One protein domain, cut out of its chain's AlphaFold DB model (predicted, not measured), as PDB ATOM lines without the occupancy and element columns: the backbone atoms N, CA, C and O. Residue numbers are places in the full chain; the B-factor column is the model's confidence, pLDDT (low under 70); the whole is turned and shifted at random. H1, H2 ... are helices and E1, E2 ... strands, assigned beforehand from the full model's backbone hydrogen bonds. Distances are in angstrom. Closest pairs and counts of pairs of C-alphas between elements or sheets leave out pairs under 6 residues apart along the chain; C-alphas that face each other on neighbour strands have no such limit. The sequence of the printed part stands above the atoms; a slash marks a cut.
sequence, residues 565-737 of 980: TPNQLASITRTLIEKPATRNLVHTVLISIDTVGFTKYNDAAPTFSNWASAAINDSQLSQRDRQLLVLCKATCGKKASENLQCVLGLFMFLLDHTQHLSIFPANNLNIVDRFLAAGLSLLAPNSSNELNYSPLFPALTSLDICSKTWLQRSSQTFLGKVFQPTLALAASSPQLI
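AT A GLANCE: This is residues 565 to 737 of the 980 residues of the protein "Alpha-ketoglutarate-dependent 2" of Colletotrichum salicis (UniProt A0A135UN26). A rounded cluster of helices is built round H6, with H1 packed on one side of it and H5 and H7 on another. A small parallel sheet of three short strands lies to one side of this cluster, and the short H8 only grazes it. The 173 printed residues hold eight named helices and three named strands, in the order H1 H2 E1 H3 H4 H5 H6 E2 H7 E3 H8, and the class is mostly helix. The sheet order is E1 E2 E3. The whole is compact, with a radius of gyration of the C-alphas of 15.2 A and spans of 42 by 37 by 31 A.

IN THESE COORDINATES: H1, residues 566 to 578, begins at C-alpha 566 (73.092, 97.586, 156.029) and is 18.3 A long. H2 is residues 580 to 585, E1 residues 588 to 591, H3 residues 595 to 601 and H4 residues 606 to 609. H5, residues 623 to 635, is 18.3 A long, and H6, residues 640 to 653, is 20.4 A long. E2 is residues 660 to 663, H7, residues 672 to 683, is 16.2 A long, and E3 is residues 702 to 705. H8, residues 725 to 730, ends at C-alpha 730 (88.987, 106.049, 138.645).

HOW THE PARTS SIT: H6 is the hub, touching five helices. H1 touches it at a steep tilt of 44 degrees, the C-alphas of Thr 573 and Phe 651, the closest, 5.3 A apart. H5, H6 and H7 form a bundle, three helices grouped together. H5 and H6 are a helical hairpin at a shallow tilt of 16 degrees, closest at C-alphas 632 and 646, 5.8 A. H7 touches H6 at C-alphas 672 and 645, 4.9 A, and H5 at C-alphas 679 and 628, 6.2 A. H4 touches H6 at C-alphas 609 and 640, 4.5 A; H3 and H6 only just touch, at C-alphas 599 and 641, 5.5 A. H1 and H2 only just touch, with 3 pairs of C-alphas within 8 A, and only at the corner. E2 is parallel to E1, N 591 to O 662 being 2.8 A, and to E3, N 663 to O 704 being 2.8 A, within hydrogen-bond range. E2, H7, E3 is a strand-helix-strand unit, two parallel neighbour strands with a helix between, its crossover right-handed; E1, H3 H4 H5 H6, E2 is another. Every O i to N i+4 pair is within range in H1, H3, H5, H7 and H8; H6 has 9 of 10, H2 0 of 2 but 2 of 3 O i to N i+3 pairs, and H4 is too short for an i+4 pair.

THE WHOLE: The C-alphas farthest apart, Tyr 601 and Ser 688, are 44.8 A apart. The printed part has no cut; the long links are H4 to H5, H7 to E3 and E3 to H8. Mean pLDDT of the printed part is 76.1; 56 residues are under 70, among them 594 to 606 and 708 to 728.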
ATOM      1  N   THR A 565      73.361  94.209 152.455       77.31
ATOM      2  CA  THR A 565      72.483  94.728 153.508       77.31
ATOM      3  C   THR A 565      73.222  95.699 154.434       77.31
ATOM      4  O   THR A 565      74.417  95.519 154.691       77.31
ATOM      5  N   PRO A 566      72.521  96.682 155.027       78.06
ATOM      6  CA  PRO A 566      73.092  97.586 156.029       78.06
ATOM      7  C   PRO A 566      73.762  96.860 157.208       78.06
ATOM      8  O   PRO A 566      74.862  97.220 157.617       78.06
ATOM      9  N   ASN A 567      73.155  95.789 157.731       76.94
ATOM     10  CA  ASN A 567      73.729  95.045 158.860       76.94
ATOM     11  C   ASN A 567      75.031  94.302 158.493       76.94
ATOM     12  O   ASN A 567      75.910  94.177 159.347       76.94
ATOM     13  N   GLN A 568      75.194  93.848 157.242       78.62
ATOM     14  CA  GLN A 568      76.480  93.324 156.763       78.62
ATOM     15  C   GLN A 568      77.541  94.427 156.763       78.62
ATOM     16  O   GLN A 568      78.601  94.216 157.344       78.62
ATOM     17  N   LEU A 569      77.240  95.603 156.193       85.19
ATOM     18  CA  LEU A 569      78.168  96.739 156.168       85.19
ATOM     19  C   LEU A 569      78.655  97.084 157.583       85.19
ATOM     20  O   LEU A 569      79.850  97.011 157.843       85.19
ATOM     21  N   ALA A 570      77.742  97.353 158.523       83.06
ATOM     22  CA  ALA A 570      78.095  97.671 159.910       83.06
ATOM     23  C   ALA A 570      78.990  96.598 160.564       83.06
ATOM     24  O   ALA A 570      79.991  96.925 161.206       83.06
ATOM     25  N   SER A 571      78.655  95.315 160.384       80.88
ATOM     26  CA  SER A 571      79.420  94.201 160.957       80.88
ATOM     27  C   SER A 571      80.813  94.052 160.336       80.88
ATOM     28  O   SER A 571      81.756  93.682 161.040       80.88
ATOM     29  N   ILE A 572      80.953  94.306 159.034       83.75
ATOM     30  CA  ILE A 572      82.224  94.177 158.315       83.75
ATOM     31  C   ILE A 572      83.111  95.388 158.615       83.75
ATOM     32  O   ILE A 572      84.239  95.191 159.057       83.75
ATOM     33  N   THR A 573      82.601  96.621 158.501       89.81
ATOM     34  CA  THR A 573      83.343  97.849 158.841       89.81
ATOM     35  C   THR A 573      83.870  97.798 160.272       89.81
ATOM     36  O   THR A 573      85.047  98.062 160.501       89.81
ATOM     37  N   ARG A 574      83.043  97.359 161.236       88.94
ATOM     38  CA  ARG A 574      83.492  97.125 162.618       88.94
ATOM     39  C   ARG A 574      84.644  96.114 162.685       88.94
ATOM     40  O   ARG A 574      85.607  96.350 163.401       88.94
ATOM     41  N   THR A 575      84.587  95.025 161.919       86.81
ATOM     42  CA  THR A 575      85.654  94.010 161.902       86.81
ATOM     43  C   THR A 575      86.965  94.546 161.310       86.81
ATOM     44  O   THR A 575      88.023  94.288 161.881       86.81
ATOM     45  N   LEU A 576      86.913  95.335 160.229       88.25
ATOM     46  CA  LEU A 576      88.097  95.961 159.611       88.25
ATOM     47  C   LEU A 576      88.731  97.064 160.485       88.25
ATOM     48  O   LEU A 576      89.906  97.399 160.301       88.25
ATOM     49  N   ILE A 577      87.968  97.609 161.442       90.56
ATOM     50  CA  ILE A 577      88.459  98.506 162.498       90.56
ATOM     51  C   ILE A 577      89.097  97.707 163.640       90.56
ATOM     52  O   ILE A 577      90.254  97.932 163.980       90.56
ATOM     53  N   GLU A 578      88.353  96.767 164.228       88.00
ATOM     54  CA  GLU A 578      88.760  96.055 165.448       88.00
ATOM     55  C   GLU A 578      89.841  94.989 165.196       88.00
ATOM     56  O   GLU A 578      90.455  94.500 166.146       88.00
ATOM     57  N   LYS A 579      90.065  94.603 163.930       87.00
ATOM     58  CA  LYS A 579      91.090  93.642 163.489       87.00
ATOM     59  C   LYS A 579      91.703  94.056 162.135       87.00
ATOM     60  O   LYS A 579      91.439  93.381 161.135       87.00
ATOM     61  N   PRO A 580      92.539  95.113 162.058       88.12
ATOM     62  CA  PRO A 580      93.028  95.670 160.786       88.12
ATOM     63  C   PRO A 580      93.717  94.662 159.857       88.12
ATOM     64  O   PRO A 580      93.499  94.706 158.654       88.12
ATOM     65  N   ALA A 581      94.423  93.667 160.404       83.06
ATOM     66  CA  ALA A 581      95.035  92.575 159.635       83.06
ATOM     67  C   ALA A 581      94.037  91.684 158.848       83.06
ATOM     68  O   ALA A 581      94.448  90.759 158.153       83.06
ATOM     69  N   THR A 582      92.721  91.913 158.962       82.06
ATOM     70  CA  THR A 582      91.719  91.281 158.085       82.06
ATOM     71  C   THR A 582      91.569  91.970 156.729       82.06
ATOM     72  O   THR A 582      91.097  91.316 155.803       82.06
ATOM     73  N   ARG A 583      92.012  93.227 156.563       87.94
ATOM     74  CA  ARG A 583      91.949  93.952 155.277       87.94
ATOM     75  C   ARG A 583      92.776  93.265 154.194       87.94
ATOM     76  O   ARG A 583      92.295  93.093 153.084       87.94
ATOM     77  N   ASN A 584      93.947  92.742 154.561       85.56
ATOM     78  CA  ASN A 584      94.846  91.944 153.714       85.56
ATOM     79  C   ASN A 584      94.195  90.674 153.124       85.56
ATOM     80  O   ASN A 584      94.775  90.040 152.248       85.56
ATOM     81  N   LEU A 585      93.021  90.263 153.620       83.81
ATOM     82  CA  LEU A 585      92.252  89.148 153.069       83.81
ATOM     83  C   LEU A 585      91.258  89.607 151.989       83.81
ATOM     84  O   LEU A 585      90.868  88.788 151.165       83.81
ATOM     85  N   VAL A 586      90.865  90.885 151.959       86.44
ATOM     86  CA  VAL A 586      89.757  91.415 151.148       86.44
ATOM     87  C   VAL A 586      90.227  91.842 149.757       86.44
ATOM     88  O   VAL A 586      90.646  92.979 149.547       86.44
ATOM     89  N   HIS A 587      90.119  90.921 148.797       89.38
ATOM     90  CA  HIS A 587      90.567  91.120 147.415       89.38
ATOM     91  C   HIS A 587      89.435  91.593 146.493       89.38
ATOM     92  O   HIS A 587      89.663  92.451 145.639       89.38
ATOM     93  N   THR A 588      88.218  91.075 146.697       89.25
ATOM     94  CA  THR A 588      87.034  91.371 145.879       89.25
ATOM     95  C   THR A 588      85.894  91.886 146.752       89.25
ATOM     96  O   THR A 588      85.509  91.231 147.722       89.25
ATOM     97  N   VAL A 589      85.290  93.022 146.401       89.88
ATOM     98  CA  VAL A 589      84.167  93.617 147.148       89.88
ATOM     99  C   VAL A 589      82.995  93.906 146.215       89.88
ATOM    100  O   VAL A 589      83.155  94.557 145.187       89.88
ATOM    101  N   LEU A 590      81.801  93.435 146.589       88.25
ATOM    102  CA  LEU A 590      80.566  93.572 145.809       88.25
ATOM    103  C   LEU A 590      79.528  94.348 146.638       88.25
ATOM    104  O   LEU A 590      78.800  93.767 147.447       88.25
ATOM    105  N   ILE A 591      79.472  95.669 146.484       85.81
ATOM    106  CA  ILE A 591      78.576  96.548 147.248       85.81
ATOM    107  C   ILE A 591      77.234  96.644 146.516       85.81
ATOM    108  O   ILE A 591      77.168  97.227 145.442       85.81
ATOM    109  N   SER A 592      76.150  96.115 147.085       81.19
ATOM    110  CA  SER A 592      74.807  96.145 146.479       81.19
ATOM    111  C   SER A 592      73.714  96.466 147.509       81.19
ATOM    112  O   SER A 592      72.728  95.739 147.645       81.19
ATOM    113  N   ILE A 593      73.932  97.519 148.301       73.75
ATOM    114  CA  ILE A 593      73.051  97.912 149.409       73.75
ATOM    115  C   ILE A 593      71.863  98.732 148.887       73.75
ATOM    116  O   ILE A 593      72.053  99.796 148.295       73.75
ATOM    117  N   ASP A 594      70.638  98.300 149.197       66.94
ATOM    118  CA  ASP A 594      69.440  99.121 148.991       66.94
ATOM    119  C   ASP A 594      69.269 100.181 150.101       66.94
ATOM    120  O   ASP A 594      68.629  99.969 151.135       66.94
ATOM    121  N   THR A 595      69.849 101.356 149.866       61.38
ATOM    122  CA  THR A 595      69.688 102.572 150.678       61.38
ATOM    123  C   THR A 595      68.263 103.148 150.630       61.38
ATOM    124  O   THR A 595      67.827 103.804 151.583       61.38
ATOM    125  N   VAL A 596      67.499 102.884 149.566       55.19
ATOM    126  CA  VAL A 596      66.150 103.436 149.356       55.19
ATOM    127  C   VAL A 596      65.106 102.614 150.115       55.19
ATOM    128  O   VAL A 596      64.244 103.170 150.794       55.19
ATOM    129  N   GLY A 597      65.217 101.286 150.096       54.28
ATOM    130  CA  GLY A 597      64.461 100.403 150.985       54.28
ATOM    131  C   GLY A 597      64.764 100.671 152.462       54.28
ATOM    132  O   GLY A 597      63.851 100.674 153.286       54.28
ATOM    133  N   PHE A 598      66.021 100.976 152.806       54.91
ATOM    134  CA  PHE A 598      66.395 101.305 154.186       54.91
ATOM    135  C   PHE A 598      65.783 102.631 154.673       54.91
ATOM    136  O   PHE A 598      65.152 102.650 155.731       54.91
ATOM    137  N   THR A 599      65.885 103.711 153.885       56.56
ATOM    138  CA  THR A 599      65.271 105.020 154.212       56.56
ATOM    139  C   THR A 599      63.750 104.944 154.366       56.56
ATOM    140  O   THR A 599      63.194 105.635 155.216       56.56
ATOM    141  N   LYS A 600      63.056 104.094 153.595       51.56
ATOM    142  CA  LYS A 600      61.588 103.973 153.662       51.56
ATOM    143  C   LYS A 600      61.036 103.218 154.873       51.56
ATOM    144  O   LYS A 600      59.869 103.424 155.199       51.56
ATOM    145  N   TYR A 601      61.813 102.326 155.490       50.28
ATOM    146  CA  TYR A 601      61.274 101.354 156.455       50.28
ATOM    147  C   TYR A 601      62.074 101.197 157.755       50.28
ATOM    148  O   TYR A 601      61.605 100.493 158.646       50.28
ATOM    149  N   ASN A 602      63.269 101.789 157.884       55.19
ATOM    150  CA  ASN A 602      64.211 101.372 158.931       55.19
ATOM    151  C   ASN A 602      65.035 102.501 159.582       55.19
ATOM    152  O   ASN A 602      66.084 102.238 160.168       55.19
ATOM    153  N   ASP A 603      64.555 103.748 159.563       53.50
ATOM    154  CA  ASP A 603      65.254 104.875 160.215       53.50
ATOM    155  C   ASP A 603      65.376 104.727 161.755       53.50
ATOM    156  O   ASP A 603      66.171 105.415 162.392       53.50
ATOM    157  N   ALA A 604      64.636 103.777 162.346       49.16
ATOM    158  CA  ALA A 604      64.719 103.373 163.752       49.16
ATOM    159  C   ALA A 604      65.759 102.263 164.046       49.16
ATOM    160  O   ALA A 604      65.890 101.854 165.200       49.16
ATOM    161  N   ALA A 605      66.490 101.753 163.045       59.75
ATOM    162  CA  ALA A 605      67.423 100.631 163.200       59.75
ATOM    163  C   ALA A 605      68.583 100.951 164.180       59.75
ATOM    164  O   ALA A 605      69.465 101.751 163.832       59.75
ATOM    165  N   PRO A 606      68.667 100.291 165.360       64.69
ATOM    166  CA  PRO A 606      69.648 100.633 166.400       64.69
ATOM    167  C   PRO A 606      71.112 100.518 165.959       64.69
ATOM    168  O   PRO A 606      71.973 101.206 166.503       64.69
ATOM    169  N   THR A 607      71.388  99.670 164.960       72.06
ATOM    170  CA  THR A 607      72.717  99.441 164.371       72.06
ATOM    171  C   THR A 607      73.395 100.732 163.901       72.06
ATOM    172  O   THR A 607      74.614 100.846 164.003       72.06
ATOM    173  N   PHE A 608      72.620 101.695 163.386       78.25
ATOM    174  CA  PHE A 608      73.149 102.914 162.764       78.25
ATOM    175  C   PHE A 608      72.793 104.193 163.520       78.25
ATOM    176  O   PHE A 608      73.619 105.104 163.568       78.25
ATOM    177  N   SER A 609      71.623 104.274 164.163       77.06
ATOM    178  CA  SER A 609      71.275 105.435 164.999       77.06
ATOM    179  C   SER A 609      72.244 105.617 166.177       77.06
ATOM    180  O   SER A 609      72.579 106.747 166.519       77.06
ATOM    181  N   ASN A 610      72.787 104.521 166.722       81.00
ATOM    182  CA  ASN A 610      73.765 104.542 167.815       81.00
ATOM    183  C   ASN A 610      75.240 104.474 167.354       81.00
ATOM    184  O   ASN A 610      76.124 104.294 168.187       81.00
ATOM    185  N   TRP A 611      75.554 104.591 166.054       83.00
ATOM    186  CA  TRP A 611      76.933 104.371 165.572       83.00
ATOM    187  C   TRP A 611      77.948 105.393 166.120       83.00
ATOM    188  O   TRP A 611      79.077 105.028 166.452       83.00
ATOM    189  N   ALA A 612      77.541 106.655 166.294       84.50
ATOM    190  CA  ALA A 612      78.385 107.702 166.880       84.50
ATOM    191  C   ALA A 612      78.855 107.348 168.307       84.50
ATOM    192  O   ALA A 612      80.036 107.477 168.636       84.50
ATOM    193  N   SER A 613      77.937 106.844 169.137       84.12
ATOM    194  CA  SER A 613      78.170 106.452 170.533       84.12
ATOM    195  C   SER A 613      78.631 104.999 170.705       84.12
ATOM    196  O   SER A 613      78.930 104.582 171.823       84.12
ATOM    197  N   ALA A 614      78.728 104.216 169.625       83.50
ATOM    198  CA  ALA A 614      79.091 102.808 169.695       83.50
ATOM    199  C   ALA A 614      80.510 102.603 170.253       83.50
ATOM    200  O   ALA A 614      81.494 103.128 169.718       83.50
ATOM    201  N   ALA A 615      80.629 101.769 171.287       84.44
ATOM    202  CA  ALA A 615      81.912 101.241 171.734       84.44
ATOM    203  C   ALA A 615      82.481 100.315 170.645       84.44
ATOM    204  O   ALA A 615      81.920  99.251 170.361       84.44
ATOM    205  N   ILE A 616      83.577 100.752 170.023       85.75
ATOM    206  CA  ILE A 616      84.336 100.064 168.973       85.75
ATOM    207  C   ILE A 616      85.795 100.093 169.428       85.75
ATOM    208  O   ILE A 616      86.270 101.150 169.840       85.75
ATOM    209  N   ASN A 617      86.486  98.957 169.387       86.94
ATOM    210  CA  ASN A 617      87.889  98.872 169.787       86.94
ATOM    211  C   ASN A 617      88.816  99.386 168.671       86.94
ATOM    212  O   ASN A 617      89.064  98.688 167.692       86.94
ATOM    213  N   ASP A 618      89.360 100.588 168.837       88.62
ATOM    214  CA  ASP A 618      90.282 101.236 167.898       88.62
ATOM    215  C   ASP A 618      91.764 101.123 168.306       88.62
ATOM    216  O   ASP A 618      92.635 101.689 167.647       88.62
ATOM    217  N   SER A 619      92.085 100.361 169.360       89.44
ATOM    218  CA  SER A 619      93.455 100.242 169.894       89.44
ATOM    219  C   SER A 619      94.494  99.773 168.868       89.44
ATOM    220  O   SER A 619      95.652 100.183 168.961       89.44
ATOM    221  N   GLN A 620      94.080  98.974 167.876       88.62
ATOM    222  CA  GLN A 620      94.924  98.471 166.784       88.62
ATOM    223  C   GLN A 620      94.956  99.379 165.542       88.62
ATOM    224  O   GLN A 620      95.739  99.119 164.631       88.62
ATOM    225  N   LEU A 621      94.132 100.434 165.469       89.19
ATOM    226  CA  LEU A 621      94.128 101.346 164.323       89.19
ATOM    227  C   LEU A 621      95.417 102.174 164.247       89.19
ATOM    228  O   LEU A 621      95.947 102.624 165.268       89.19
ATOM    229  N   SER A 622      95.853 102.476 163.024       89.00
ATOM    230  CA  SER A 622      96.853 103.518 162.769       89.00
ATOM    231  C   SER A 622      96.325 104.901 163.193       89.00
ATOM    232  O   SER A 622      95.115 105.102 163.313       89.00
ATOM    233  N   GLN A 623      97.205 105.887 163.401       88.00
ATOM    234  CA  GLN A 623      96.777 107.265 163.698       88.00
ATOM    235  C   GLN A 623      95.857 107.823 162.593       88.00
ATOM    236  O   GLN A 623      94.809 108.392 162.897       88.00
ATOM    237  N   ARG A 624      96.218 107.554 161.330       87.12
ATOM    238  CA  ARG A 624      95.440 107.846 160.118       87.12
ATOM    239  C   ARG A 624      94.008 107.302 160.208       87.12
ATOM    240  O   ARG A 624      93.043 108.039 160.016       87.12
ATOM    241  N   ASP A 625      93.859 106.027 160.554       89.50
ATOM    242  CA  ASP A 625      92.545 105.377 160.593       89.50
ATOM    243  C   ASP A 625      91.711 105.850 161.793       89.50
ATOM    244  O   ASP A 625      90.491 105.978 161.682       89.50
ATOM    245  N   ARG A 626      92.342 106.163 162.938       91.94
ATOM    246  CA  ARG A 626      91.644 106.762 164.095       91.94
ATOM    247  C   ARG A 626      91.068 108.128 163.744       91.94
ATOM    248  O   ARG A 626      89.938 108.416 164.123       91.94
ATOM    249  N   GLN A 627      91.797 108.943 162.981       90.62
ATOM    250  CA  GLN A 627      91.301 110.230 162.487       90.62
ATOM    251  C   GLN A 627      90.063 110.048 161.587       90.62
ATOM    252  O   GLN A 627      89.066 110.744 161.781       90.62
ATOM    253  N   LEU A 628      90.064 109.058 160.684       90.62
ATOM    254  CA  LEU A 628      88.893 108.706 159.863       90.62
ATOM    255  C   LEU A 628      87.710 108.170 160.694       90.62
ATOM    256  O   LEU A 628      86.559 108.519 160.426       90.62
ATOM    257  N   LEU A 629      87.964 107.362 161.730       93.06
ATOM    258  CA  LEU A 629      86.928 106.864 162.644       93.06
ATOM    259  C   LEU A 629      86.299 107.995 163.475       93.06
ATOM    260  O   LEU A 629      85.076 108.036 163.628       93.06
ATOM    261  N   VAL A 630      87.113 108.927 163.981       92.06
ATOM    262  CA  VAL A 630      86.647 110.127 164.695       92.06
ATOM    263  C   VAL A 630      85.811 111.007 163.767       92.06
ATOM    264  O   VAL A 630      84.703 111.388 164.144       92.06
ATOM    265  N   LEU A 631      86.273 111.252 162.536       90.69
ATOM    266  CA  LEU A 631      85.499 111.966 161.518       90.69
ATOM    267  C   LEU A 631      84.158 111.267 161.247       90.69
ATOM    268  O   LEU A 631      83.125 111.930 161.196       90.69
ATOM    269  N   CYS A 632      84.136 109.934 161.127       91.25
ATOM    270  CA  CYS A 632      82.900 109.183 160.883       91.25
ATOM    271  C   CYS A 632      81.909 109.356 162.034       91.25
ATOM    272  O   CYS A 632      80.738 109.637 161.791       91.25
ATOM    273  N   LYS A 633      82.372 109.234 163.283       90.69
ATOM    274  CA  LYS A 633      81.527 109.423 164.470       90.69
ATOM    275  C   LYS A 633      81.020 110.858 164.609       90.69
ATOM    276  O   LYS A 633      79.875 111.036 165.005       90.69
ATOM    277  N   ALA A 634      81.827 111.855 164.241       88.31
ATOM    278  CA  ALA A 634      81.426 113.263 164.224       88.31
ATOM    279  C   ALA A 634      80.460 113.613 163.072       88.31
ATOM    280  O   ALA A 634      79.645 114.519 163.215       88.31
ATOM    281  N   THR A 635      80.525 112.892 161.946       86.19
ATOM    282  CA  THR A 635      79.629 113.088 160.787       86.19
ATOM    283  C   THR A 635      78.290 112.353 160.957       86.19
ATOM    284  O   THR A 635      77.312 112.686 160.293       86.19
ATOM    285  N   CYS A 636      78.207 111.356 161.846       86.00
ATOM    286  CA  CYS A 636      76.954 110.674 162.167       86.00
ATOM    287  C   CYS A 636      75.948 111.607 162.875       86.00
ATOM    288  O   CYS A 636      76.199 112.118 163.966       86.00
ATOM    289  N   GLY A 637      74.779 111.779 162.257       81.00
ATOM    290  CA  GLY A 637      73.631 112.513 162.777       81.00
ATOM    291  C   GLY A 637      72.590 111.619 163.463       81.00
ATOM    292  O   GLY A 637      72.881 110.533 163.967       81.00
ATOM    293  N   LYS A 638      71.338 112.096 163.494       75.88
ATOM    294  CA  LYS A 638      70.223 111.429 164.195       75.88
ATOM    295  C   LYS A 638      69.509 110.346 163.376       75.88
ATOM    296  O   LYS A 638      68.836 109.514 163.979       75.88
ATOM    297  N   LYS A 639      69.603 110.354 162.041       80.00
ATOM    298  CA  LYS A 639      68.913 109.372 161.186       80.00
ATOM    299  C   LYS A 639      69.816 108.176 160.901       80.00
ATOM    300  O   LYS A 639      70.968 108.346 160.498       80.00
ATOM    301  N   ALA A 640      69.283 106.963 161.033       78.81
ATOM    302  CA  ALA A 640      70.024 105.748 160.700       78.81
ATOM    303  C   ALA A 640      70.446 105.727 159.218       78.81
ATOM    304  O   ALA A 640      71.543 105.274 158.896       78.81
ATOM    305  N   SER A 641      69.608 106.259 158.324       75.19
ATOM    306  CA  SER A 641      69.892 106.399 156.891       75.19
ATOM    307  C   SER A 641      71.053 107.341 156.551       75.19
ATOM    308  O   SER A 641      71.804 107.067 155.616       75.19
ATOM    309  N   GLU A 642      71.241 108.416 157.315       78.62
ATOM    310  CA  GLU A 642      72.379 109.335 157.169       78.62
ATOM    311  C   GLU A 642      73.665 108.663 157.671       78.62
ATOM    312  O   GLU A 642      74.691 108.662 156.990       78.62
ATOM    313  N   ASN A 643      73.583 107.982 158.817       85.44
ATOM    314  CA  ASN A 643      74.718 107.290 159.428       85.44
ATOM    315  C   ASN A 643      75.194 106.095 158.589       85.44
ATOM    316  O   ASN A 643      76.395 105.842 158.521       85.44
ATOM    317  N   LEU A 644      74.281 105.405 157.897       84.12
ATOM    318  CA  LEU A 644      74.603 104.356 156.925       84.12
ATOM    319  C   LEU A 644      75.594 104.843 155.855       84.12
ATOM    320  O   LEU A 644      76.514 104.112 155.493       84.12
ATOM    321  N   GLN A 645      75.435 106.080 155.379       83.44
ATOM    322  CA  GLN A 645      76.305 106.664 154.361       83.44
ATOM    323  C   GLN A 645      77.695 107.015 154.918       83.44
ATOM    324  O   GLN A 645      78.698 106.715 154.273       83.44
ATOM    325  N   CYS A 646      77.784 107.540 156.147       86.31
ATOM    326  CA  CYS A 646      79.070 107.747 156.829       86.31
ATOM    327  C   CYS A 646      79.847 106.429 156.996       86.31
ATOM    328  O   CYS A 646      81.042 106.366 156.715       86.31
ATOM    329  N   VAL A 647      79.163 105.351 157.401       88.25
ATOM    330  CA  VAL A 647      79.775 104.022 157.583       88.25
ATOM    331  C   VAL A 647      80.189 103.390 156.251       88.25
ATOM    332  O   VAL A 647      81.194 102.681 156.215       88.25
ATOM    333  N   LEU A 648      79.468 103.660 155.157       87.06
ATOM    334  CA  LEU A 648      79.858 103.232 153.809       87.06
ATOM    335  C   LEU A 648      81.116 103.968 153.331       87.06
ATOM    336  O   LEU A 648      82.044 103.331 152.844       87.06
ATOM    337  N   GLY A 649      81.194 105.284 153.541       87.00
ATOM    338  CA  GLY A 649      82.401 106.053 153.241       87.00
ATOM    339  C   GLY A 649      83.607 105.606 154.078       87.00
ATOM    340  O   GLY A 649      84.697 105.434 153.539       87.00
ATOM    341  N   LEU A 650      83.416 105.331 155.377       91.06
ATOM    342  CA  LEU A 650      84.474 104.780 156.233       91.06
ATOM    343  C   LEU A 650      84.910 103.385 155.774       91.06
ATOM    344  O   LEU A 650      86.102 103.109 155.753       91.06
ATOM    345  N   PHE A 651      83.970 102.520 155.378       91.00
ATOM    346  CA  PHE A 651      84.275 101.199 154.824       91.00
ATOM    347  C   PHE A 651      85.199 101.294 153.609       91.00
ATOM    348  O   PHE A 651      86.188 100.573 153.560       91.00
ATOM    349  N   MET A 652      84.936 102.219 152.680       88.25
ATOM    350  CA  MET A 652      85.749 102.398 151.469       88.25
ATOM    351  C   MET A 652      87.210 102.765 151.778       88.25
ATOM    352  O   MET A 652      88.106 102.208 151.155       88.25
ATOM    353  N   PHE A 653      87.483 103.602 152.789       88.62
ATOM    354  CA  PHE A 653      88.864 103.899 153.216       88.62
ATOM    355  C   PHE A 653      89.604 102.716 153.874       88.62
ATOM    356  O   PHE A 653      90.817 102.797 154.061       88.62
ATOM    357  N   LEU A 654      88.903 101.641 154.255       89.88
ATOM    358  CA  LEU A 654      89.467 100.449 154.910       89.88
ATOM    359  C   LEU A 654      89.694  99.286 153.923       89.88
ATOM    360  O   LEU A 654      89.898  98.152 154.352       89.88
ATOM    361  N   LEU A 655      89.633  99.552 152.615       88.69
ATOM    362  CA  LEU A 655      89.796  98.581 151.525       88.69
ATOM    363  C   LEU A 655      91.103  98.816 150.746       88.69
ATOM    364  O   LEU A 655      91.171  98.689 149.525       88.69
ATOM    365  N   ASP A 656      92.156  99.145 151.494       85.50
ATOM    366  CA  ASP A 656      93.524  99.397 151.027       85.50
ATOM    367  C   ASP A 656      94.096  98.271 150.138       85.50
ATOM    368  O   ASP A 656      94.788  98.551 149.158       85.50
ATOM    369  N   HIS A 657      93.757  97.011 150.427       88.31
ATOM    370  CA  HIS A 657      94.205  95.826 149.682       88.31
ATOM    371  C   HIS A 657      93.233  95.300 148.601       88.31
ATOM    372  O   HIS A 657      93.524  94.283 147.970       88.31
ATOM    373  N   THR A 658      92.094  95.956 148.355       90.81
ATOM    374  CA  THR A 658      91.092  95.470 147.386       90.81
ATOM    375  C   THR A 658      91.513  95.711 145.934       90.81
ATOM    376  O   THR A 658      91.803  96.835 145.534       90.81
ATOM    377  N   GLN A 659      91.498  94.636 145.141       92.25
ATOM    378  CA  GLN A 659      91.879  94.607 143.725       92.25
ATOM    379  C   GLN A 659      90.668  94.734 142.794       92.25
ATOM    380  O   GLN A 659      90.744  95.421 141.775       92.25
ATOM    381  N   HIS A 660      89.541  94.116 143.165       92.44
ATOM    382  CA  HIS A 660      88.306  94.102 142.381       92.44
ATOM    383  C   HIS A 660      87.157  94.731 143.175       92.44
ATOM    384  O   HIS A 660      86.790  94.248 144.249       92.44
ATOM    385  N   LEU A 661      86.550  95.790 142.640       90.44
ATOM    386  CA  LEU A 661      85.452  96.506 143.288       90.44
ATOM    387  C   LEU A 661      84.257  96.631 142.342       90.44
ATOM    388  O   LEU A 661      84.341  97.306 141.321       90.44
ATOM    389  N   SER A 662      83.124  96.038 142.715       89.25
ATOM    390  CA  SER A 662      81.848  96.235 142.020       89.25
ATOM    391  C   SER A 662      80.869  96.981 142.923       89.25
ATOM    392  O   SER A 662      80.616  96.561 144.055       89.25
ATOM    393  N   ILE A 663      80.300  98.081 142.434       83.50
ATOM    394  CA  ILE A 663      79.417  98.964 143.199       83.50
ATOM    395  C   ILE A 663      78.089  99.122 142.455       83.50
ATOM    396  O   ILE A 663      78.013  99.707 141.377       83.50
ATOM    397  N   PHE A 664      77.020  98.642 143.085       78.38
ATOM    398  CA  PHE A 664      75.628  98.689 142.642       78.38
ATOM    399  C   PHE A 664      74.797  99.562 143.607       78.38
ATOM    400  O   PHE A 664      73.929  99.036 144.312       78.38
ATOM    401  N   PRO A 665      75.083 100.875 143.753       64.44
ATOM    402  CA  PRO A 665      74.471 101.671 144.805       64.44
ATOM    403  C   PRO A 665      73.045 102.079 144.426       64.44
ATOM    404  O   PRO A 665      72.812 102.680 143.371       64.44
ATOM    405  N   ALA A 666      72.098 101.803 145.325       55.81
ATOM    406  CA  ALA A 666      70.782 102.423 145.282       55.81
ATOM    407  C   ALA A 666      70.868 103.925 145.627       55.81
ATOM    408  O   ALA A 666      71.874 104.417 146.142       55.81
ATOM    409  N   ASN A 667      69.819 104.663 145.270       55.22
ATOM    410  CA  ASN A 667      69.960 106.076 144.934       55.22
ATOM    411  C   ASN A 667      70.392 107.024 146.075       55.22
ATOM    412  O   ASN A 667      70.024 106.834 147.233       55.22
ATOM    413  N   ASN A 668      71.037 108.128 145.667       59.34
ATOM    414  CA  ASN A 668      71.310 109.350 146.442       59.34
ATOM    415  C   ASN A 668      72.273 109.178 147.644       59.34
ATOM    416  O   ASN A 668      71.852 108.984 148.788       59.34
ATOM    417  N   LEU A 669      73.582 109.298 147.378       67.38
ATOM    418  CA  LEU A 669      74.681 109.072 148.332       67.38
ATOM    419  C   LEU A 669      75.387 110.356 148.833       67.38
ATOM    420  O   LEU A 669      76.512 110.292 149.324       67.38
ATOM    421  N   ASN A 670      74.701 111.506 148.809       67.44
ATOM    422  CA  ASN A 670      75.238 112.842 149.133       67.44
ATOM    423  C   ASN A 670      75.894 113.021 150.532       67.44
ATOM    424  O   ASN A 670      76.353 114.121 150.860       67.44
ATOM    425  N   ILE A 671      75.875 112.019 151.416       68.75
ATOM    426  CA  ILE A 671      76.616 112.006 152.693       68.75
ATOM    427  C   ILE A 671      77.879 111.141 152.594       68.75
ATOM    428  O   ILE A 671      78.886 111.508 153.198       68.75
ATOM    429  N   VAL A 672      77.877 110.077 151.780       75.31
ATOM    430  CA  VAL A 672      79.101 109.342 151.411       75.31
ATOM    431  C   VAL A 672      80.080 110.318 150.769       75.31
ATOM    432  O   VAL A 672      81.220 110.417 151.204       75.31
ATOM    433  N   ASP A 673      79.614 111.112 149.806       72.06
ATOM    434  CA  ASP A 673      80.476 112.003 149.024       72.06
ATOM    435  C   ASP A 673      81.080 113.120 149.894       72.06
ATOM    436  O   ASP A 673      82.272 113.413 149.804       72.06
ATOM    437  N   ARG A 674      80.290 113.678 150.827       74.12
ATOM    438  CA  ARG A 674      80.781 114.615 151.857       74.12
ATOM    439  C   ARG A 674      81.818 113.979 152.774       74.12
ATOM    440  O   ARG A 674      82.825 114.612 153.085       74.12
ATOM    441  N   PHE A 675      81.574 112.745 153.210       82.12
ATOM    442  CA  PHE A 675      82.494 112.029 154.079       82.12
ATOM    443  C   PHE A 675      83.807 111.678 153.363       82.12
ATOM    444  O   PHE A 675      84.876 111.853 153.943       82.12
ATOM    445  N   LEU A 676      83.750 111.244 152.099       80.62
ATOM    446  CA  LEU A 676      84.933 110.972 151.281       80.62
ATOM    447  C   LEU A 676      85.753 112.247 151.044       80.62
ATOM    448  O   LEU A 676      86.964 112.223 151.248       80.62
ATOM    449  N   ALA A 677      85.116 113.376 150.711       76.12
ATOM    450  CA  ALA A 677      85.798 114.664 150.564       76.12
ATOM    451  C   ALA A 677      86.494 115.107 151.866       76.12
ATOM    452  O   ALA A 677      87.681 115.448 151.864       76.12
ATOM    453  N   ALA A 678      85.785 115.067 152.997       77.31
ATOM    454  CA  ALA A 678      86.345 115.418 154.303       77.31
ATOM    455  C   ALA A 678      87.469 114.456 154.736       77.31
ATOM    456  O   ALA A 678      88.501 114.901 155.239       77.31
ATOM    457  N   GLY A 679      87.308 113.152 154.487       81.12
ATOM    458  CA  GLY A 679      88.317 112.132 154.757       81.12
ATOM    459  C   GLY A 679      89.581 112.344 153.929       81.12
ATOM    460  O   GLY A 679      90.666 112.419 154.488       81.12
ATOM    461  N   LEU A 680      89.462 112.553 152.616       77.50
ATOM    462  CA  LEU A 680      90.608 112.855 151.751       77.50
ATOM    463  C   LEU A 680      91.321 114.156 152.167       77.50
ATOM    464  O   LEU A 680      92.544 114.228 152.086       77.50
ATOM    465  N   SER A 681      90.585 115.146 152.689       74.81
ATOM    466  CA  SER A 681      91.156 116.425 153.151       74.81
ATOM    467  C   SER A 681      91.997 116.234 154.418       74.81
ATOM    468  O   SER A 681      93.090 116.776 154.544       74.81
ATOM    469  N   LEU A 682      91.497 115.406 155.338       77.25
ATOM    470  CA  LEU A 682      92.164 114.995 156.576       77.25
ATOM    471  C   LEU A 682      93.429 114.153 156.319       77.25
ATOM    472  O   LEU A 682      94.336 114.141 157.148       77.25
ATOM    473  N   LEU A 683      93.488 113.462 155.176       74.38
ATOM    474  CA  LEU A 683      94.597 112.596 154.766       74.38
ATOM    475  C   LEU A 683      95.699 113.310 153.967       74.38
ATOM    476  O   LEU A 683      96.831 112.828 153.963       74.38
ATOM    477  N   ALA A 684      95.391 114.429 153.303       68.88
ATOM    478  CA  ALA A 684      96.311 115.152 152.416       68.88
ATOM    479  C   ALA A 684      96.421 116.666 152.741       68.88
ATOM    480  O   ALA A 684      96.277 117.498 151.847       68.88
ATOM    481  N   PRO A 685      96.707 117.071 153.997       54.16
ATOM    482  CA  PRO A 685      96.605 118.472 154.430       54.16
ATOM    483  C   PRO A 685      97.585 119.450 153.753       54.16
ATOM    484  O   PRO A 685      97.351 120.654 153.794       54.16
ATOM    485  N   ASN A 686      98.664 118.952 153.134       50.69
ATOM    486  CA  ASN A 686      99.746 119.763 152.556       50.69
ATOM    487  C   ASN A 686      99.895 119.602 151.024       50.69
ATOM    488  O   ASN A 686     100.938 119.959 150.477       50.69
ATOM    489  N   SER A 687      98.915 119.036 150.308       51.50
ATOM    490  CA  SER A 687      99.019 118.854 148.850       51.50
ATOM    491  C   SER A 687      98.805 120.175 148.099       51.50
ATOM    492  O   SER A 687      97.671 120.609 147.909       51.50
ATOM    493  N   SER A 688      99.895 120.802 147.648       45.81
ATOM    494  CA  SER A 688      99.875 122.074 146.902       45.81
ATOM    495  C   SER A 688      99.490 121.952 145.424       45.81
ATOM    496  O   SER A 688      99.280 122.974 144.776       45.81
ATOM    497  N   ASN A 689      99.431 120.731 144.883       43.34
ATOM    498  CA  ASN A 689      99.145 120.474 143.470       43.34
ATOM    499  C   ASN A 689      97.723 119.949 143.262       43.34
ATOM    500  O   ASN A 689      97.134 119.294 144.119       43.34
ATOM    501  N   GLU A 690      97.181 120.256 142.089       49.06
ATOM    502  CA  GLU A 690      95.767 120.096 141.776       49.06
ATOM    503  C   GLU A 690      95.352 118.634 141.548       49.06
ATOM    504  O   GLU A 690      96.102 117.859 140.964       49.06
ATOM    505  N   LEU A 691      94.116 118.296 141.944       49.44
ATOM    506  CA  LEU A 691      93.338 117.098 141.560       49.44
ATOM    507  C   LEU A 691      93.937 115.702 141.853       49.44
ATOM    508  O   LEU A 691      93.195 114.722 141.798       49.44
ATOM    509  N   ASN A 692      95.206 115.595 142.251       51.06
ATOM    510  CA  ASN A 692      95.848 114.357 142.694       51.06
ATOM    511  C   ASN A 692      95.335 113.917 144.076       51.06
ATOM    512  O   ASN A 692      95.999 114.077 145.102       51.06
ATOM    513  N   TYR A 693      94.138 113.331 144.099       56.66
ATOM    514  CA  TYR A 693      93.641 112.582 145.248       56.66
ATOM    515  C   TYR A 693      94.612 111.445 145.586       56.66
ATOM    516  O   TYR A 693      95.020 110.690 144.703       56.66
ATOM    517  N   SER A 694      94.925 111.253 146.871       59.88
ATOM    518  CA  SER A 694      95.508 109.976 147.301       59.88
ATOM    519  C   SER A 694      94.554 108.834 146.921       59.88
ATOM    520  O   SER A 694      93.358 108.978 147.196       59.88
ATOM    521  N   PRO A 695      95.034 107.717 146.338       68.88
ATOM    522  CA  PRO A 695      94.181 106.594 145.978       68.88
ATOM    523  C   PRO A 695      93.277 106.158 147.126       68.88
ATOM    524  O   PRO A 695      93.750 105.789 148.204       68.88
ATOM    525  N   LEU A 696      91.965 106.172 146.872       75.75
ATOM    526  CA  LEU A 696      90.975 105.613 147.792       75.75
ATOM    527  C   LEU A 696      91.105 104.081 147.857       75.75
ATOM    528  O   LEU A 696      90.880 103.492 148.909       75.75
ATOM    529  N   PHE A 697      91.547 103.466 146.753       83.75
ATOM    530  CA  PHE A 697      91.845 102.040 146.621       83.75
ATOM    531  C   PHE A 697      93.197 101.859 145.889       83.75
ATOM    532  O   PHE A 697      93.223 101.750 144.663       83.75
ATOM    533  N   PRO A 698      94.346 101.872 146.592       81.25
ATOM    534  CA  PRO A 698      95.673 101.877 145.958       81.25
ATOM    535  C   PRO A 698      96.040 100.569 145.244       81.25
ATOM    536  O   PRO A 698      96.897 100.584 144.363       81.25
ATOM    537  N   ALA A 699      95.397  99.453 145.600       88.38
ATOM    538  CA  ALA A 699      95.582  98.144 144.969       88.38
ATOM    539  C   ALA A 699      94.593  97.855 143.817       88.38
ATOM    540  O   ALA A 699      94.605  96.747 143.280       88.38
ATOM    541  N   LEU A 700      93.724  98.807 143.452       90.00
ATOM    542  CA  LEU A 700      92.589  98.550 142.564       90.00
ATOM    543  C   LEU A 700      93.021  98.345 141.110       90.00
ATOM    544  O   LEU A 700      93.508  99.281 140.472       90.00
ATOM    545  N   THR A 701      92.769  97.146 140.586       92.94
ATOM    546  CA  THR A 701      93.025  96.765 139.189       92.94
ATOM    547  C   THR A 701      91.753  96.693 138.348       92.94
ATOM    548  O   THR A 701      91.832  96.797 137.122       92.94
ATOM    549  N   SER A 702      90.582  96.544 138.983       93.31
ATOM    550  CA  SER A 702      89.294  96.395 138.302       93.31
ATOM    551  C   SER A 702      88.138  97.077 139.044       93.31
ATOM    552  O   SER A 702      87.956  96.874 140.248       93.31
ATOM    553  N   LEU A 703      87.334  97.854 138.313       90.25
ATOM    554  CA  LEU A 703      86.225  98.660 138.836       90.25
ATOM    555  C   LEU A 703      84.963  98.490 137.977       90.25
ATOM    556  O   LEU A 703      84.975  98.828 136.797       90.25
ATOM    557  N   ASP A 704      83.866  98.022 138.577       88.25
ATOM    558  CA  ASP A 704      82.534  97.914 137.957       88.25
ATOM    559  C   ASP A 704      81.539  98.832 138.684       88.25
ATOM    560  O   ASP A 704      81.280  98.662 139.876       88.25
ATOM    561  N   ILE A 705      80.984  99.826 137.988       83.19
ATOM    562  CA  ILE A 705      80.018 100.779 138.553       83.19
ATOM    563  C   ILE A 705      78.666 100.631 137.853       83.19
ATOM    564  O   ILE A 705      78.493 101.022 136.700       83.19
ATOM    565  N   CYS A 706      77.661 100.166 138.592       78.81
ATOM    566  CA  CYS A 706      76.293  99.998 138.113       78.81
ATOM    567  C   CYS A 706      75.312 100.887 138.904       78.81
ATOM    568  O   CYS A 706      74.674 100.428 139.855       78.81
ATOM    569  N   SER A 707      75.168 102.164 138.525       70.25
ATOM    570  CA  SER A 707      74.312 103.139 139.230       70.25
ATOM    571  C   SER A 707      73.278 103.835 138.332       70.25
ATOM    572  O   SER A 707      73.295 103.727 137.109       70.25
ATOM    573  N   LYS A 708      72.339 104.539 138.975       60.41
ATOM    574  CA  LYS A 708      71.286 105.368 138.366       60.41
ATOM    575  C   LYS A 708      71.149 106.768 138.989       60.41
ATOM    576  O   LYS A 708      70.160 107.437 138.699       60.41
ATOM    577  N   THR A 709      72.034 107.129 139.925       57.06
ATOM    578  CA  THR A 709      72.104 108.484 140.519       57.06
ATOM    579  C   THR A 709      73.460 108.844 141.140       57.06
ATOM    580  O   THR A 709      73.672 110.020 141.421       57.06
ATOM    581  N   TRP A 710      74.367 107.900 141.433       60.34
ATOM    582  CA  TRP A 710      75.553 108.220 142.248       60.34
ATOM    583  C   TRP A 710      76.577 109.111 141.535       60.34
ATOM    584  O   TRP A 710      77.318 109.826 142.200       60.34
ATOM    585  N   LEU A 711      76.599 109.139 140.198       58.22
ATOM    586  CA  LEU A 711      77.510 110.039 139.479       58.22
ATOM    587  C   LEU A 711      76.943 111.468 139.348       58.22
ATOM    588  O   LEU A 711      77.584 112.335 138.763       58.22
ATOM    589  N   GLN A 712      75.737 111.738 139.865       53.88
ATOM    590  CA  GLN A 712      75.112 113.057 139.753       53.88
ATOM    591  C   GLN A 712      75.837 114.092 140.624       53.88
ATOM    592  O   GLN A 712      76.362 113.785 141.690       53.88
ATOM    593  N   ARG A 713      75.868 115.343 140.142       52.66
ATOM    594  CA  ARG A 713      76.683 116.444 140.684       52.66
ATOM    595  C   ARG A 713      76.517 116.638 142.198       52.66
ATOM    596  O   ARG A 713      75.585 117.308 142.647       52.66
ATOM    597  N   SER A 714      77.490 116.157 142.972       51.97
ATOM    598  CA  SER A 714      77.710 116.622 144.341       51.97
ATOM    599  C   SER A 714      78.092 118.108 144.290       51.97
ATOM    600  O   SER A 714      78.993 118.503 143.553       51.97
ATOM    601  N   SER A 715      77.410 118.954 145.062       54.81
ATOM    602  CA  SER A 715      77.694 120.396 145.151       54.81
ATOM    603  C   SER A 715      78.819 120.736 146.140       54.81
ATOM    604  O   SER A 715      78.920 121.868 146.609       54.81
ATOM    605  N   GLN A 716      79.611 119.740 146.537       60.38
ATOM    606  CA  GLN A 716      80.564 119.844 147.639       60.38
ATOM    607  C   GLN A 716      81.937 120.258 147.128       60.38
ATOM    608  O   GLN A 716      82.389 119.755 146.102       60.38
ATOM    609  N   THR A 717      82.614 121.148 147.852       58.00
ATOM    610  CA  THR A 717      83.951 121.618 147.486       58.00
ATOM    611  C   THR A 717      85.047 120.965 148.326       58.00
ATOM    612  O   THR A 717      84.949 120.830 149.543       58.00
ATOM    613  N   PHE A 718      86.117 120.571 147.643       56.50
ATOM    614  CA  PHE A 718      87.340 119.965 148.148       56.50
ATOM    615  C   PHE A 718      88.512 120.806 147.637       56.50
ATOM    616  O   PHE A 718      88.663 120.971 146.426       56.50
ATOM    617  N   LEU A 719      89.298 121.405 148.539       58.44
ATOM    618  CA  LEU A 719      90.367 122.362 148.190       58.44
ATOM    619  C   LEU A 719      89.913 123.458 147.188       58.44
ATOM    620  O   LEU A 719      90.666 123.886 146.320       58.44
ATOM    621  N   GLY A 720      88.648 123.888 147.279       57.56
ATOM    622  CA  GLY A 720      88.036 124.883 146.386       57.56
ATOM    623  C   GLY A 720      87.479 124.353 145.053       57.56
ATOM    624  O   GLY A 720      86.715 125.070 144.411       57.56
ATOM    625  N   LYS A 721      87.778 123.110 144.649       59.34
ATOM    626  CA  LYS A 721      87.226 122.457 143.441       59.34
ATOM    627  C   LYS A 721      86.049 121.535 143.794       59.34
ATOM    628  O   LYS A 721      85.895 121.157 144.948       59.34
ATOM    629  N   VAL A 722      85.195 121.174 142.834       66.00
ATOM    630  CA  VAL A 722      84.045 120.279 143.091       66.00
ATOM    631  C   VAL A 722      84.525 118.845 143.344       66.00
ATOM    632  O   VAL A 722      85.273 118.294 142.540       66.00
ATOM    633  N   PHE A 723      84.077 118.222 144.438       68.56
ATOM    634  CA  PHE A 723      84.378 116.821 144.726       68.56
ATOM    635  C   PHE A 723      83.532 115.879 143.866       68.56
ATOM    636  O   PHE A 723      82.299 115.955 143.851       68.56
ATOM    637  N   GLN A 724      84.217 114.954 143.196       68.69
ATOM    638  CA  GLN A 724      83.639 113.983 142.274       68.69
ATOM    639  C   GLN A 724      84.076 112.570 142.695       68.69
ATOM    640  O   GLN A 724      85.229 112.201 142.448       68.69
ATOM    641  N   PRO A 725      83.181 111.763 143.304       68.12
ATOM    642  CA  PRO A 725      83.509 110.422 143.796       68.12
ATOM    643  C   PRO A 725      84.148 109.546 142.716       68.12
ATOM    644  O   PRO A 725      85.161 108.899 142.950       68.12
ATOM    645  N   THR A 726      83.603 109.602 141.501       66.25
ATOM    646  CA  THR A 726      84.066 108.858 140.326       66.25
ATOM    647  C   THR A 726      85.520 109.156 139.965       66.25
ATOM    648  O   THR A 726      86.251 108.239 139.610       66.25
ATOM    649  N   LEU A 727      85.972 110.409 140.098       67.94
ATOM    650  CA  LEU A 727      87.356 110.791 139.798       67.94
ATOM    651  C   LEU A 727      88.310 110.256 140.875       67.94
ATOM    652  O   LEU A 727      89.348 109.677 140.557       67.94
ATOM    653  N   ALA A 728      87.902 110.363 142.143       69.38
ATOM    654  CA  ALA A 728      88.619 109.802 143.286       69.38
ATOM    655  C   ALA A 728      88.646 108.257 143.302       69.38
ATOM    656  O   ALA A 728      89.471 107.678 144.010       69.38
ATOM    657  N   LEU A 729      87.790 107.589 142.518       72.94
ATOM    658  CA  LEU A 729      87.789 106.137 142.290       72.94
ATOM    659  C   LEU A 729      88.610 105.719 141.060       72.94
ATOM    660  O   LEU A 729      89.297 104.704 141.113       72.94
ATOM    661  N   ALA A 730      88.509 106.473 139.960       67.44
ATOM    662  CA  ALA A 730      88.987 106.049 138.645       67.44
ATOM    663  C   ALA A 730      90.368 106.601 138.259       67.44
ATOM    664  O   ALA A 730      91.190 105.851 137.746       67.44
ATOM    665  N   ALA A 731      90.643 107.888 138.508       62.69
ATOM    666  CA  ALA A 731      91.935 108.502 138.161       62.69
ATOM    667  C   ALA A 731      92.999 108.307 139.253       62.69
ATOM    668  O   ALA A 731      94.186 108.494 139.009       62.69
ATOM    669  N   SER A 732      92.586 107.953 140.475       65.00
ATOM    670  CA  SER A 732      93.488 107.882 141.630       65.00
ATOM    671  C   SER A 732      94.283 106.570 141.727       65.00
ATOM    672  O   SER A 732      95.311 106.543 142.403       65.00
ATOM    673  N   SER A 733      93.847 105.495 141.050       73.00
ATOM    674  CA  SER A 733      94.593 104.232 140.954       73.00
ATOM    675  C   SER A 733      95.312 104.120 139.601       73.00
ATOM    676  O   SER A 733      94.660 103.835 138.595       73.00
ATOM    677  N   PRO A 734      96.654 104.239 139.547       70.00
ATOM    678  CA  PRO A 734      97.418 103.996 138.321       70.00
ATOM    679  C   PRO A 734      97.430 102.512 137.900       70.00
ATOM    680  O   PRO A 734      97.946 102.182 136.836       70.00
ATOM    681  N   GLN A 735      96.883 101.610 138.725       83.81
ATOM    682  CA  GLN A 735      96.808 100.169 138.458       83.81
ATOM    683  C   GLN A 735      95.472  99.735 137.828       83.81
ATOM    684  O   GLN A 735      95.333  98.570 137.452       83.81
ATOM    685  N   LEU A 736      94.491 100.639 137.709       88.56
ATOM    686  CA  LEU A 736      93.138 100.326 137.252       88.56
ATOM    687  C   LEU A 736      93.091 100.086 135.732       88.56
ATOM    688  O   LEU A 736      92.882 101.005 134.948       88.56
ATOM    689  N   ILE A 737      93.272  98.832 135.317       92.25
ATOM    690  CA  ILE A 737      93.305  98.429 133.903       92.25
ATOM    691  C   ILE A 737      91.937  98.011 133.343       92.25
ATOM    692  O   ILE A 737      91.701  98.204 132.149       92.25
TER     693      ILE A 737